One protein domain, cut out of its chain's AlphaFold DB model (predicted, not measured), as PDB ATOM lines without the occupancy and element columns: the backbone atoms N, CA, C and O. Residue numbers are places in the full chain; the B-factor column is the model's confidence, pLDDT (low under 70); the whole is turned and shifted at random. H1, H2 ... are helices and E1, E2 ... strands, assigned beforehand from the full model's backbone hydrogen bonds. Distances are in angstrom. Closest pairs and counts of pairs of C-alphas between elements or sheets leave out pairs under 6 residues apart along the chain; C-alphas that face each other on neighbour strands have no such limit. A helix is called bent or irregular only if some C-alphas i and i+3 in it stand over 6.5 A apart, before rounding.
ATOM      1  N   LYS A 258     162.768 123.762 135.111       87.81
ATOM      2  CA  LYS A 258     161.543 124.578 135.170       87.81
ATOM      3  C   LYS A 258     160.317 123.800 135.637       87.81
ATOM      4  O   LYS A 258     159.480 124.370 136.322       87.81
ATOM      5  N   CYS A 259     160.148 122.559 135.192       86.38
ATOM      6  CA  CYS A 259     158.926 121.790 135.457       86.38
ATOM      7  C   CYS A 259     159.174 120.463 136.173       86.38
ATOM      8  O   CYS A 259     158.249 119.666 136.270       86.38
ATOM      9  N   GLY A 260     160.410 120.181 136.588       85.44
ATOM     10  CA  GLY A 260     160.772 118.953 137.295       85.44
ATOM     11  C   GLY A 260     160.710 117.682 136.443       85.44
ATOM     12  O   GLY A 260     161.167 116.640 136.870       85.44
ATOM     13  N   SER A 261     160.190 117.711 135.213       87.50
ATOM     14  CA  SER A 261     160.053 116.493 134.404       87.50
ATOM     15  C   SER A 261     161.413 115.879 134.044       87.50
ATOM     16  O   SER A 261     162.287 116.595 133.538       87.50
ATOM     17  N   ILE A 262     161.549 114.556 134.166       89.25
ATOM     18  CA  ILE A 262     162.672 113.818 133.572       89.25
ATOM     19  C   ILE A 262     162.610 113.948 132.049       89.25
ATOM     20  O   ILE A 262     161.575 113.724 131.431       89.25
ATOM     21  N   LEU A 263     163.733 114.299 131.443       89.62
ATOM     22  CA  LEU A 263     163.956 114.521 130.027       89.62
ATOM     23  C   LEU A 263     164.474 113.242 129.361       89.62
ATOM     24  O   LEU A 263     165.669 112.946 129.411       89.62
ATOM     25  N   ILE A 264     163.589 112.537 128.659       88.62
ATOM     26  CA  ILE A 264     163.947 111.448 127.745       88.62
ATOM     27  C   ILE A 264     164.100 112.010 126.325       88.62
ATOM     28  O   ILE A 264     163.129 112.529 125.753       88.62
ATOM     29  N   PRO A 265     165.293 111.884 125.713       90.25
ATOM     30  CA  PRO A 265     165.504 112.212 124.307       90.25
ATOM     31  C   PRO A 265     164.489 111.516 123.391       90.25
ATOM     32  O   PRO A 265     164.333 110.302 123.440       90.25
ATOM     33  N   GLY A 266     163.803 112.286 122.546       87.38
ATOM     34  CA  GLY A 266     162.834 111.769 121.574       87.38
ATOM     35  C   GLY A 266     161.406 111.587 122.100       87.38
ATOM     36  O   GLY A 266     160.487 111.563 121.290       87.38
ATOM     37  N   VAL A 267     161.194 111.544 123.421       87.19
ATOM     38  CA  VAL A 267     159.849 111.438 124.020       87.19
ATOM     39  C   VAL A 267     159.358 112.811 124.471       87.19
ATOM     40  O   VAL A 267     158.432 113.379 123.898       87.19
ATOM     41  N   ASN A 268     160.020 113.392 125.472       87.81
ATOM     42  CA  ASN A 268     159.663 114.698 126.035       87.81
ATOM     43  C   ASN A 268     160.840 115.690 126.055       87.81
ATOM     44  O   ASN A 268     160.770 116.769 126.653       87.81
ATOM     45  N   CYS A 269     161.927 115.344 125.364       92.06
ATOM     46  CA  CYS A 269     163.099 116.183 125.197       92.06
ATOM     47  C   CYS A 269     163.597 116.146 123.749       92.06
ATOM     48  O   CYS A 269     163.900 115.086 123.204       92.06
ATOM     49  N   ASN A 270     163.758 117.319 123.135       93.44
ATOM     50  CA  ASN A 270     164.456 117.462 121.860       93.44
ATOM     51  C   ASN A 270     165.945 117.714 122.123       93.44
ATOM     52  O   ASN A 270     166.289 118.661 122.831       93.44
ATOM     53  N   VAL A 271     166.818 116.880 121.562       92.06
ATOM     54  CA  VAL A 271     168.272 116.992 121.722       92.06
ATOM     55  C   VAL A 271     168.887 117.469 120.414       92.06
ATOM     56  O   VAL A 271     168.695 116.851 119.371       92.06
ATOM     57  N   ARG A 272     169.635 118.573 120.458       91.38
ATOM     58  CA  ARG A 272     170.336 119.135 119.295       91.38
ATOM     59  C   ARG A 272     171.768 119.468 119.656       91.38
ATOM     60  O   ARG A 272     172.016 119.973 120.741       91.38
ATOM     61  N   ILE A 273     172.700 119.267 118.738       89.19
ATOM     62  CA  ILE A 273     174.081 119.721 118.913       89.19
ATOM     63  C   ILE A 273     174.213 121.074 118.215       89.19
ATOM     64  O   ILE A 273     173.835 121.206 117.051       89.19
ATOM     65  N   LYS A 274     174.706 122.087 118.928       84.56
ATOM     66  CA  LYS A 274     174.957 123.429 118.382       84.56
ATOM     67  C   LYS A 274     176.365 123.894 118.713       84.56
ATOM     68  O   LYS A 274     176.905 123.528 119.754       84.56
ATOM     69  N   ASN A 275     176.937 124.732 117.853       81.88
ATOM     70  CA  ASN A 275     178.192 125.400 118.162       81.88
ATOM     71  C   ASN A 275     177.960 126.413 119.293       81.88
ATOM     72  O   ASN A 275     176.975 127.152 119.271       81.88
ATOM     73  N   ILE A 276     178.846 126.462 120.289       75.12
ATOM     74  CA  ILE A 276     178.697 127.350 121.457       75.12
ATOM     75  C   ILE A 276     178.718 128.825 121.059       75.12
ATOM     76  O   ILE A 276     178.057 129.657 121.694       75.12
ATOM     77  N   LYS A 277     179.414 129.152 119.966       73.00
ATOM     78  CA  LYS A 277     179.425 130.507 119.408       73.00
ATOM     79  C   LYS A 277     178.008 130.986 119.065       73.00
ATOM     80  O   LYS A 277     177.682 132.131 119.385       73.00
ATOM     81  N   ASP A 278     177.152 130.081 118.590       68.44
ATOM     82  CA  ASP A 278     175.795 130.359 118.100       68.44
ATOM     83  C   ASP A 278     174.730 130.403 119.213       68.44
ATOM     84  O   ASP A 278     173.569 130.720 118.957       68.44
ATOM     85  N   ILE A 279     175.085 130.074 120.461       67.19
ATOM     86  CA  ILE A 279     174.128 129.987 121.586       67.19
ATOM     87  C   ILE A 279     173.785 131.373 122.183       67.19
ATOM     88  O   ILE A 279     172.859 131.493 122.986       67.19
ATOM     89  N   GLY A 280     174.449 132.446 121.735       58.28
ATOM     90  CA  GLY A 280     174.217 133.819 122.203       58.28
ATOM     91  C   GLY A 280     174.807 134.102 123.596       58.28
ATOM     92  O   GLY A 280     174.930 133.213 124.438       58.28
ATOM     93  N   GLY A 281     175.208 135.355 123.840       53.97
ATOM     94  CA  GLY A 281     176.039 135.756 124.990       53.97
ATOM     95  C   GLY A 281     175.431 135.535 126.382       53.97
ATOM     96  O   GLY A 281     176.171 135.273 127.319       53.97
ATOM     97  N   LEU A 282     174.100 135.547 126.525       48.59
ATOM     98  CA  LEU A 282     173.430 135.445 127.833       48.59
ATOM     99  C   LEU A 282     173.295 134.013 128.379       48.59
ATOM    100  O   LEU A 282     173.230 133.823 129.591       48.59
ATOM    101  N   LYS A 283     173.279 132.982 127.521       54.97
ATOM    102  CA  LYS A 283     173.170 131.572 127.962       54.97
ATOM    103  C   LYS A 283     174.523 130.897 128.183       54.97
ATOM    104  O   LYS A 283     174.573 129.803 128.740       54.97
ATOM    105  N   ARG A 284     175.611 131.552 127.769       54.00
ATOM    106  CA  ARG A 284     176.978 131.078 127.998       54.00
ATOM    107  C   ARG A 284     177.303 131.028 129.488       54.00
ATOM    108  O   ARG A 284     177.830 130.025 129.935       54.00
ATOM    109  N   ASN A 285     176.905 132.022 130.277       52.34
ATOM    110  CA  ASN A 285     177.255 132.050 131.703       52.34
ATOM    111  C   ASN A 285     176.673 130.861 132.482       52.34
ATOM    112  O   ASN A 285     177.365 130.284 133.302       52.34
ATOM    113  N   LYS A 286     175.452 130.397 132.170       57.12
ATOM    114  CA  LYS A 286     174.905 129.173 132.792       57.12
ATOM    115  C   LYS A 286     175.630 127.893 132.357       57.12
ATOM    116  O   LYS A 286     175.749 126.971 133.156       57.12
ATOM    117  N   LEU A 287     176.110 127.837 131.110       56.25
ATOM    118  CA  LEU A 287     176.969 126.748 130.630       56.25
ATOM    119  C   LEU A 287     178.301 126.716 131.384       56.25
ATOM    120  O   LEU A 287     178.734 125.650 131.801       56.25
ATOM    121  N   TYR A 288     178.919 127.885 131.556       51.81
ATOM    122  CA  TYR A 288     180.221 128.025 132.202       51.81
ATOM    123  C   TYR A 288     180.141 127.855 133.726       51.81
ATOM    124  O   TYR A 288     181.004 127.192 134.285       51.81
ATOM    125  N   ASN A 289     179.074 128.321 134.385       50.88
ATOM    126  CA  ASN A 289     178.894 128.157 135.834       50.88
ATOM    127  C   ASN A 289     178.588 126.705 136.236       50.88
ATOM    128  O   ASN A 289     178.922 126.288 137.339       50.88
ATOM    129  N   ARG A 290     177.994 125.888 135.351       54.84
ATOM    130  CA  ARG A 290     177.862 124.440 135.610       54.84
ATOM    131  C   ARG A 290     179.204 123.696 135.531       54.84
ATOM    132  O   ARG A 290     179.321 122.610 136.088       54.84
ATOM    133  N   GLU A 291     180.208 124.270 134.868       49.47
ATOM    134  CA  GLU A 291     181.572 123.732 134.747       49.47
ATOM    135  C   GLU A 291     182.628 124.598 135.465       49.47
ATOM    136  O   GLU A 291     183.823 124.426 135.212       49.47
ATOM    137  N   GLU A 292     182.237 125.469 136.407       46.25
ATOM    138  CA  GLU A 292     183.126 126.431 137.096       46.25
ATOM    139  C   GLU A 292     184.243 125.790 137.958       46.25
ATOM    140  O   GLU A 292     184.946 126.471 138.695       46.25
ATOM    141  N   VAL A 293     184.483 124.481 137.834       45.38
ATOM    142  CA  VAL A 293     185.523 123.729 138.556       45.38
ATOM    143  C   VAL A 293     186.659 123.229 137.649       45.38
ATOM    144  O   VAL A 293     187.652 122.707 138.150       45.38
ATOM    145  N   ILE A 294     186.622 123.430 136.324       44.81
ATOM    146  CA  ILE A 294     187.765 123.055 135.462       44.81
ATOM    147  C   ILE A 294     188.382 124.286 134.798       44.81
ATOM    148  O   ILE A 294     188.360 124.451 133.583       44.81
ATOM    149  N   ASN A 295     188.983 125.121 135.651       38.81
ATOM    150  CA  ASN A 295     190.174 125.933 135.394       38.81
ATOM    151  C   ASN A 295     190.270 126.551 133.991       38.81
ATOM    152  O   ASN A 295     190.748 125.891 133.071       38.81
ATOM    153  N   ASN A 296     189.900 127.834 133.896       41.91
ATOM    154  CA  ASN A 296     190.322 128.968 133.038       41.91
ATOM    155  C   ASN A 296     191.245 128.810 131.791       41.91
ATOM    156  O   ASN A 296     191.422 129.775 131.056       41.91
ATOM    157  N   LYS A 297     191.805 127.642 131.464       44.31
ATOM    158  CA  LYS A 297     192.552 127.314 130.237       44.31
ATOM    159  C   LYS A 297     191.767 126.449 129.235       44.31
ATOM    160  O   LYS A 297     192.198 126.323 128.088       44.31
ATOM    161  N   LEU A 298     190.623 125.868 129.615       47.50
ATOM    162  CA  LEU A 298     189.769 125.061 128.718       47.50
ATOM    163  C   LEU A 298     188.722 125.880 127.942       47.50
ATOM    164  O   LEU A 298     188.126 125.364 126.992       47.50
ATOM    165  N   ASN A 299     188.579 127.168 128.266       49.69
ATOM    166  CA  ASN A 299     187.537 128.064 127.749       49.69
ATOM    167  C   ASN A 299     187.527 128.224 126.214       49.69
ATOM    168  O   ASN A 299     186.497 128.578 125.648       49.69
ATOM    169  N   ASN A 300     188.621 127.874 125.522       53.91
ATOM    170  CA  ASN A 300     188.715 127.917 124.054       53.91
ATOM    171  C   ASN A 300     188.488 126.571 123.342       53.91
ATOM    172  O   ASN A 300     188.498 126.530 122.108       53.91
ATOM    173  N   LYS A 301     188.318 125.455 124.064       58.28
ATOM    174  CA  LYS A 301     188.237 124.126 123.429       58.28
ATOM    175  C   LYS A 301     186.812 123.637 123.206       58.28
ATOM    176  O   LYS A 301     186.587 122.930 122.228       58.28
ATOM    177  N   ILE A 302     185.843 124.019 124.033       65.00
ATOM    178  CA  ILE A 302     184.471 123.531 123.857       65.00
ATOM    179  C   ILE A 302     183.837 124.272 122.673       65.00
ATOM    180  O   ILE A 302     183.446 125.433 122.767       65.00
ATOM    181  N   LYS A 303     183.798 123.609 121.512       74.38
ATOM    182  CA  LYS A 303     183.200 124.162 120.284       74.38
ATOM    183  C   LYS A 303     181.705 123.887 120.200       74.38
ATOM    184  O   LYS A 303     180.986 124.686 119.621       74.38
ATOM    185  N   ASN A 304     181.238 122.788 120.789       80.38
ATOM    186  CA  ASN A 304     179.865 122.317 120.650       80.38
ATOM    187  C   ASN A 304     179.207 122.128 122.020       80.38
ATOM    188  O   ASN A 304     179.858 121.730 122.982       80.38
ATOM    189  N   ALA A 305     177.902 122.359 122.086       84.56
ATOM    190  CA  ALA A 305     177.061 122.013 123.220       84.56
ATOM    191  C   ALA A 305     175.864 121.184 122.755       84.56
ATOM    192  O   ALA A 305     175.322 121.373 121.662       84.56
ATOM    193  N   ILE A 306     175.453 120.266 123.618       87.56
ATOM    194  CA  ILE A 306     174.234 119.485 123.498       87.56
ATOM    195  C   ILE A 306     173.111 120.311 124.124       87.56
ATOM    196  O   ILE A 306     173.056 120.511 125.330       87.56
ATOM    197  N   ILE A 307     172.201 120.812 123.304       88.62
ATOM    198  CA  ILE A 307     170.998 121.511 123.737       88.62
ATOM    199  C   ILE A 307     169.892 120.486 123.958       88.62
ATOM    200  O   ILE A 307     169.360 119.934 122.992       88.62
ATOM    201  N   LYS A 308     169.501 120.280 125.213       90.12
ATOM    202  CA  LYS A 308     168.285 119.549 125.578       90.12
ATOM    203  C   LYS A 308     167.139 120.540 125.724       90.12
ATOM    204  O   LYS A 308     167.251 121.499 126.472       90.12
ATOM    205  N   THR A 309     166.042 120.357 125.003       92.56
ATOM    206  CA  THR A 309     164.862 121.228 125.100       92.56
ATOM    207  C   THR A 309     163.667 120.421 125.560       92.56
ATOM    208  O   THR A 309     163.214 119.535 124.836       92.56
ATOM    209  N   CYS A 310     163.143 120.751 126.738       92.19
ATOM    210  CA  CYS A 310     161.915 120.165 127.259       92.19
ATOM    211  C   CYS A 310     160.754 120.468 126.305       92.19
ATOM    212  O   CYS A 310     160.507 121.629 125.965       92.19
ATOM    213  N   THR A 311     160.026 119.446 125.864       91.62
ATOM    214  CA  THR A 311     158.886 119.648 124.961       91.62
ATOM    215  C   THR A 311     157.664 120.200 125.690       91.62
ATOM    216  O   THR A 311     156.866 120.877 125.039       91.62
ATOM    217  N   GLN A 312     157.568 119.991 127.007       89.06
ATOM    218  CA  GLN A 312     156.470 120.458 127.856       89.06
ATOM    219  C   GLN A 312     156.574 121.965 128.124       89.06
ATOM    220  O   GLN A 312     155.736 122.744 127.682       89.06
ATOM    221  N   CYS A 313     157.649 122.415 128.780       90.81
ATOM    222  CA  CYS A 313     157.782 123.809 129.226       90.81
ATOM    223  C   CYS A 313     158.650 124.696 128.311       90.81
ATOM    224  O   CYS A 313     158.855 125.878 128.615       90.81
ATOM    225  N   LYS A 314     159.187 124.116 127.224       92.62
ATOM    226  CA  LYS A 314     160.083 124.741 126.231       92.62
ATOM    227  C   LYS A 314     161.404 125.280 126.792       92.62
ATOM    228  O   LYS A 314     162.105 126.020 126.102       92.62
ATOM    229  N   LEU A 315     161.788 124.894 128.013       90.12
ATOM    230  CA  LEU A 315     163.098 125.242 128.558       90.12
ATOM    231  C   LEU A 315     164.196 124.501 127.787       90.12
ATOM    232  O   LEU A 315     164.193 123.272 127.715       90.12
ATOM    233  N   SER A 316     165.149 125.257 127.245       88.56
ATOM    234  CA  SER A 316     166.375 124.718 126.657       88.56
ATOM    235  C   SER A 316     167.515 124.770 127.667       88.56
ATOM    236  O   SER A 316     167.939 125.857 128.061       88.56
ATOM    237  N   LEU A 317     168.027 123.597 128.017       83.94
ATOM    238  CA  LEU A 317     169.191 123.359 128.853       83.94
ATOM    239  C   LEU A 317     170.388 123.048 127.950       83.94
ATOM    240  O   LEU A 317     170.445 121.980 127.331       83.94
ATOM    241  N   PRO A 318     171.318 123.994 127.796       82.44
ATOM    242  CA  PRO A 318     172.559 123.725 127.102       82.44
ATOM    243  C   PRO A 318     173.492 122.931 128.035       82.44
ATOM    244  O   PRO A 318     173.671 123.295 129.194       82.44
ATOM    245  N   ILE A 319     174.077 121.849 127.529       81.12
ATOM    246  CA  ILE A 319     175.064 121.013 128.223       81.12
ATOM    247  C   ILE A 319     176.349 121.050 127.393       81.12
ATOM    248  O   ILE A 319     176.298 120.756 126.193       81.12
ATOM    249  N   PRO A 320     177.500 121.417 127.971       76.25
ATOM    250  CA  PRO A 320     178.758 121.426 127.237       76.25
ATOM    251  C   PRO A 320     179.072 120.009 126.741       76.25
ATOM    252  O   PRO A 320     179.045 119.036 127.496       76.25
ATOM    253  N   ALA A 321     179.332 119.864 125.437       76.19
ATOM    254  CA  ALA A 321     179.756 118.577 124.912       76.19
ATOM    255  C   ALA A 321     181.219 118.391 125.317       76.19
ATOM    256  O   ALA A 321     182.100 119.058 124.765       76.19
ATOM    257  N   LYS A 322     181.488 117.497 126.274       69.06
ATOM    258  CA  LYS A 322     182.865 117.106 126.589       69.06
ATOM    259  C   LYS A 322     183.512 116.629 125.296       69.06
ATOM    260  O   LYS A 322     183.046 115.674 124.671       69.06
ATOM    261  N   MET A 323     184.558 117.325 124.861       52.25
ATOM    262  CA  MET A 323     185.374 116.823 123.770       52.25
ATOM    263  C   MET A 323     186.006 115.528 124.261       52.25
ATOM    264  O   MET A 323     186.783 115.549 125.212       52.25
ATOM    265  N   VAL A 324     185.685 114.412 123.605       49.91
ATOM    266  CA  VAL A 324     186.555 113.237 123.641       49.91
ATOM    267  C   VAL A 324     187.929 113.753 123.233       49.91
ATOM    268  O   VAL A 324     188.067 114.337 122.147       49.91
ATOM    269  N   ASN A 325     188.910 113.664 124.134       50.44
ATOM    270  CA  ASN A 325     190.240 114.166 123.838       50.44
ATOM    271  C   ASN A 325     190.711 113.468 122.562       50.44
ATOM    272  O   ASN A 325     190.512 112.268 122.380       50.44
ATOM    273  N   LYS A 326     191.321 114.225 121.644       54.66
ATOM    274  CA  LYS A 326     191.872 113.644 120.410       54.66
ATOM    275  C   LYS A 326     192.840 112.496 120.715       54.66
ATOM    276  O   LYS A 326     192.993 111.610 119.884       54.66
ATOM    277  N   ASP A 327     193.436 112.496 121.901       56.47
ATOM    278  CA  ASP A 327     194.327 111.447 122.382       56.47
ATOM    279  C   ASP A 327     193.577 110.143 122.707       56.47
ATOM    280  O   ASP A 327     194.060 109.077 122.341       56.47
ATOM    281  N   ASP A 328     192.340 110.202 123.217       56.41
ATOM    282  CA  ASP A 328     191.478 109.017 123.396       56.41
ATOM    283  C   ASP A 328     191.033 108.427 122.047       56.41
ATOM    284  O   ASP A 328     190.891 107.213 121.891       56.41
ATOM    285  N   ILE A 329     190.833 109.287 121.041       57.59
ATOM    286  CA  ILE A 329     190.512 108.864 119.668       57.59
ATOM    287  C   ILE A 329     191.739 108.210 119.015       57.59
ATOM    288  O   ILE A 329     191.610 107.189 118.341       57.59
TER     289      ILE A 329
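What this domain is: This is residues 258 to 329 of the 419 residues of an uncharacterized protein of Cavenderia fasciculata (strain SH3) (UniProt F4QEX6). A narrow sheet of three antiparallel strands, E1, E2 and E3, has two helices, H1 and H2, over one face, while its other face bears no named helix. Two pieces stick out from this body: the loop of residues 292 to 298, and the tail of residues 324 to 329, which ends in the small helix H3. The printed part has 72 residues, with three named helices and three named strands in the order E1, H1, H2, E2, E3, H3; the sheet runs E1, E2, E3, and the class is mixed, helices and strands. The whole is only just compact, close to loose, with a radius of gyration of the C-alphas of 13.4 A and spans of 37 by 29 by 22 A.

How they stand to each other: After residues 258 to 268 comes E1, residues 269 to 275, an edge strand. Its antiparallel neighbour is the inner strand E2, residues 304 to 310, with 156 degrees between their directions; N 272 and O 307, 2.9 A apart, are within hydrogen-bond range. H1, residues 276 to 279, follows E1 by a tight link and is on the sheet at a height of 8.1 A, only just over E2, on which 3 of its 4 C-alphas fall. The closest C-alphas of H1 and E2 are those of Ile 276 and Asn 304, 5.2 A apart. H2, residues 281 to 289, is on the same face as H1. These two helices are close but not clearly touching, with C-alphas 276 and 284 closest at 7.7 A. H2 lies over the other edge strand, E3, residues 316 to 320, at a height of 9.3 A over the sheet. It runs slantwise to the strands, at 54 degrees to E3 on the local plane, which is fitted to just 6 C-alphas of the sheet. The closest C-alphas of H2 and E3 are those of Leu 287 and Pro 318, 6.4 A apart. E2 and E3 form an antiparallel hairpin at 152 degrees, with N 306 and O 319 2.8 A apart. H3, residues 326 to 329, is not on the sheet and is apart from H2. In H2, 3 of 5 O i to N i+4 pairs are within hydrogen-bond range; H1 and H3 are too short for such a pair.

Where its parts are: E1 begins at C-alpha 269 (163.099, 116.183, 125.197) and is 19.0 A long. H2 measures 13.5 A and is neither bent nor irregular, but only just: C-alphas 282 and 285 are 6.4 A apart. E2 spans 19.2 A and E3 12.8 A. H1 and H3 are short, and H3 ends at C-alpha 329 (190.512, 108.864, 119.668).

The domain as a whole: The C-alphas of Gln 312 and Asp 327 are the two farthest apart, at 39.3 A. The printed part has no cut. The one long link, residues 290 to 303, joins H2 to E2. The mean pLDDT of the printed part is 71.3; residues 278 to 302 and 322 to 329 are under 70.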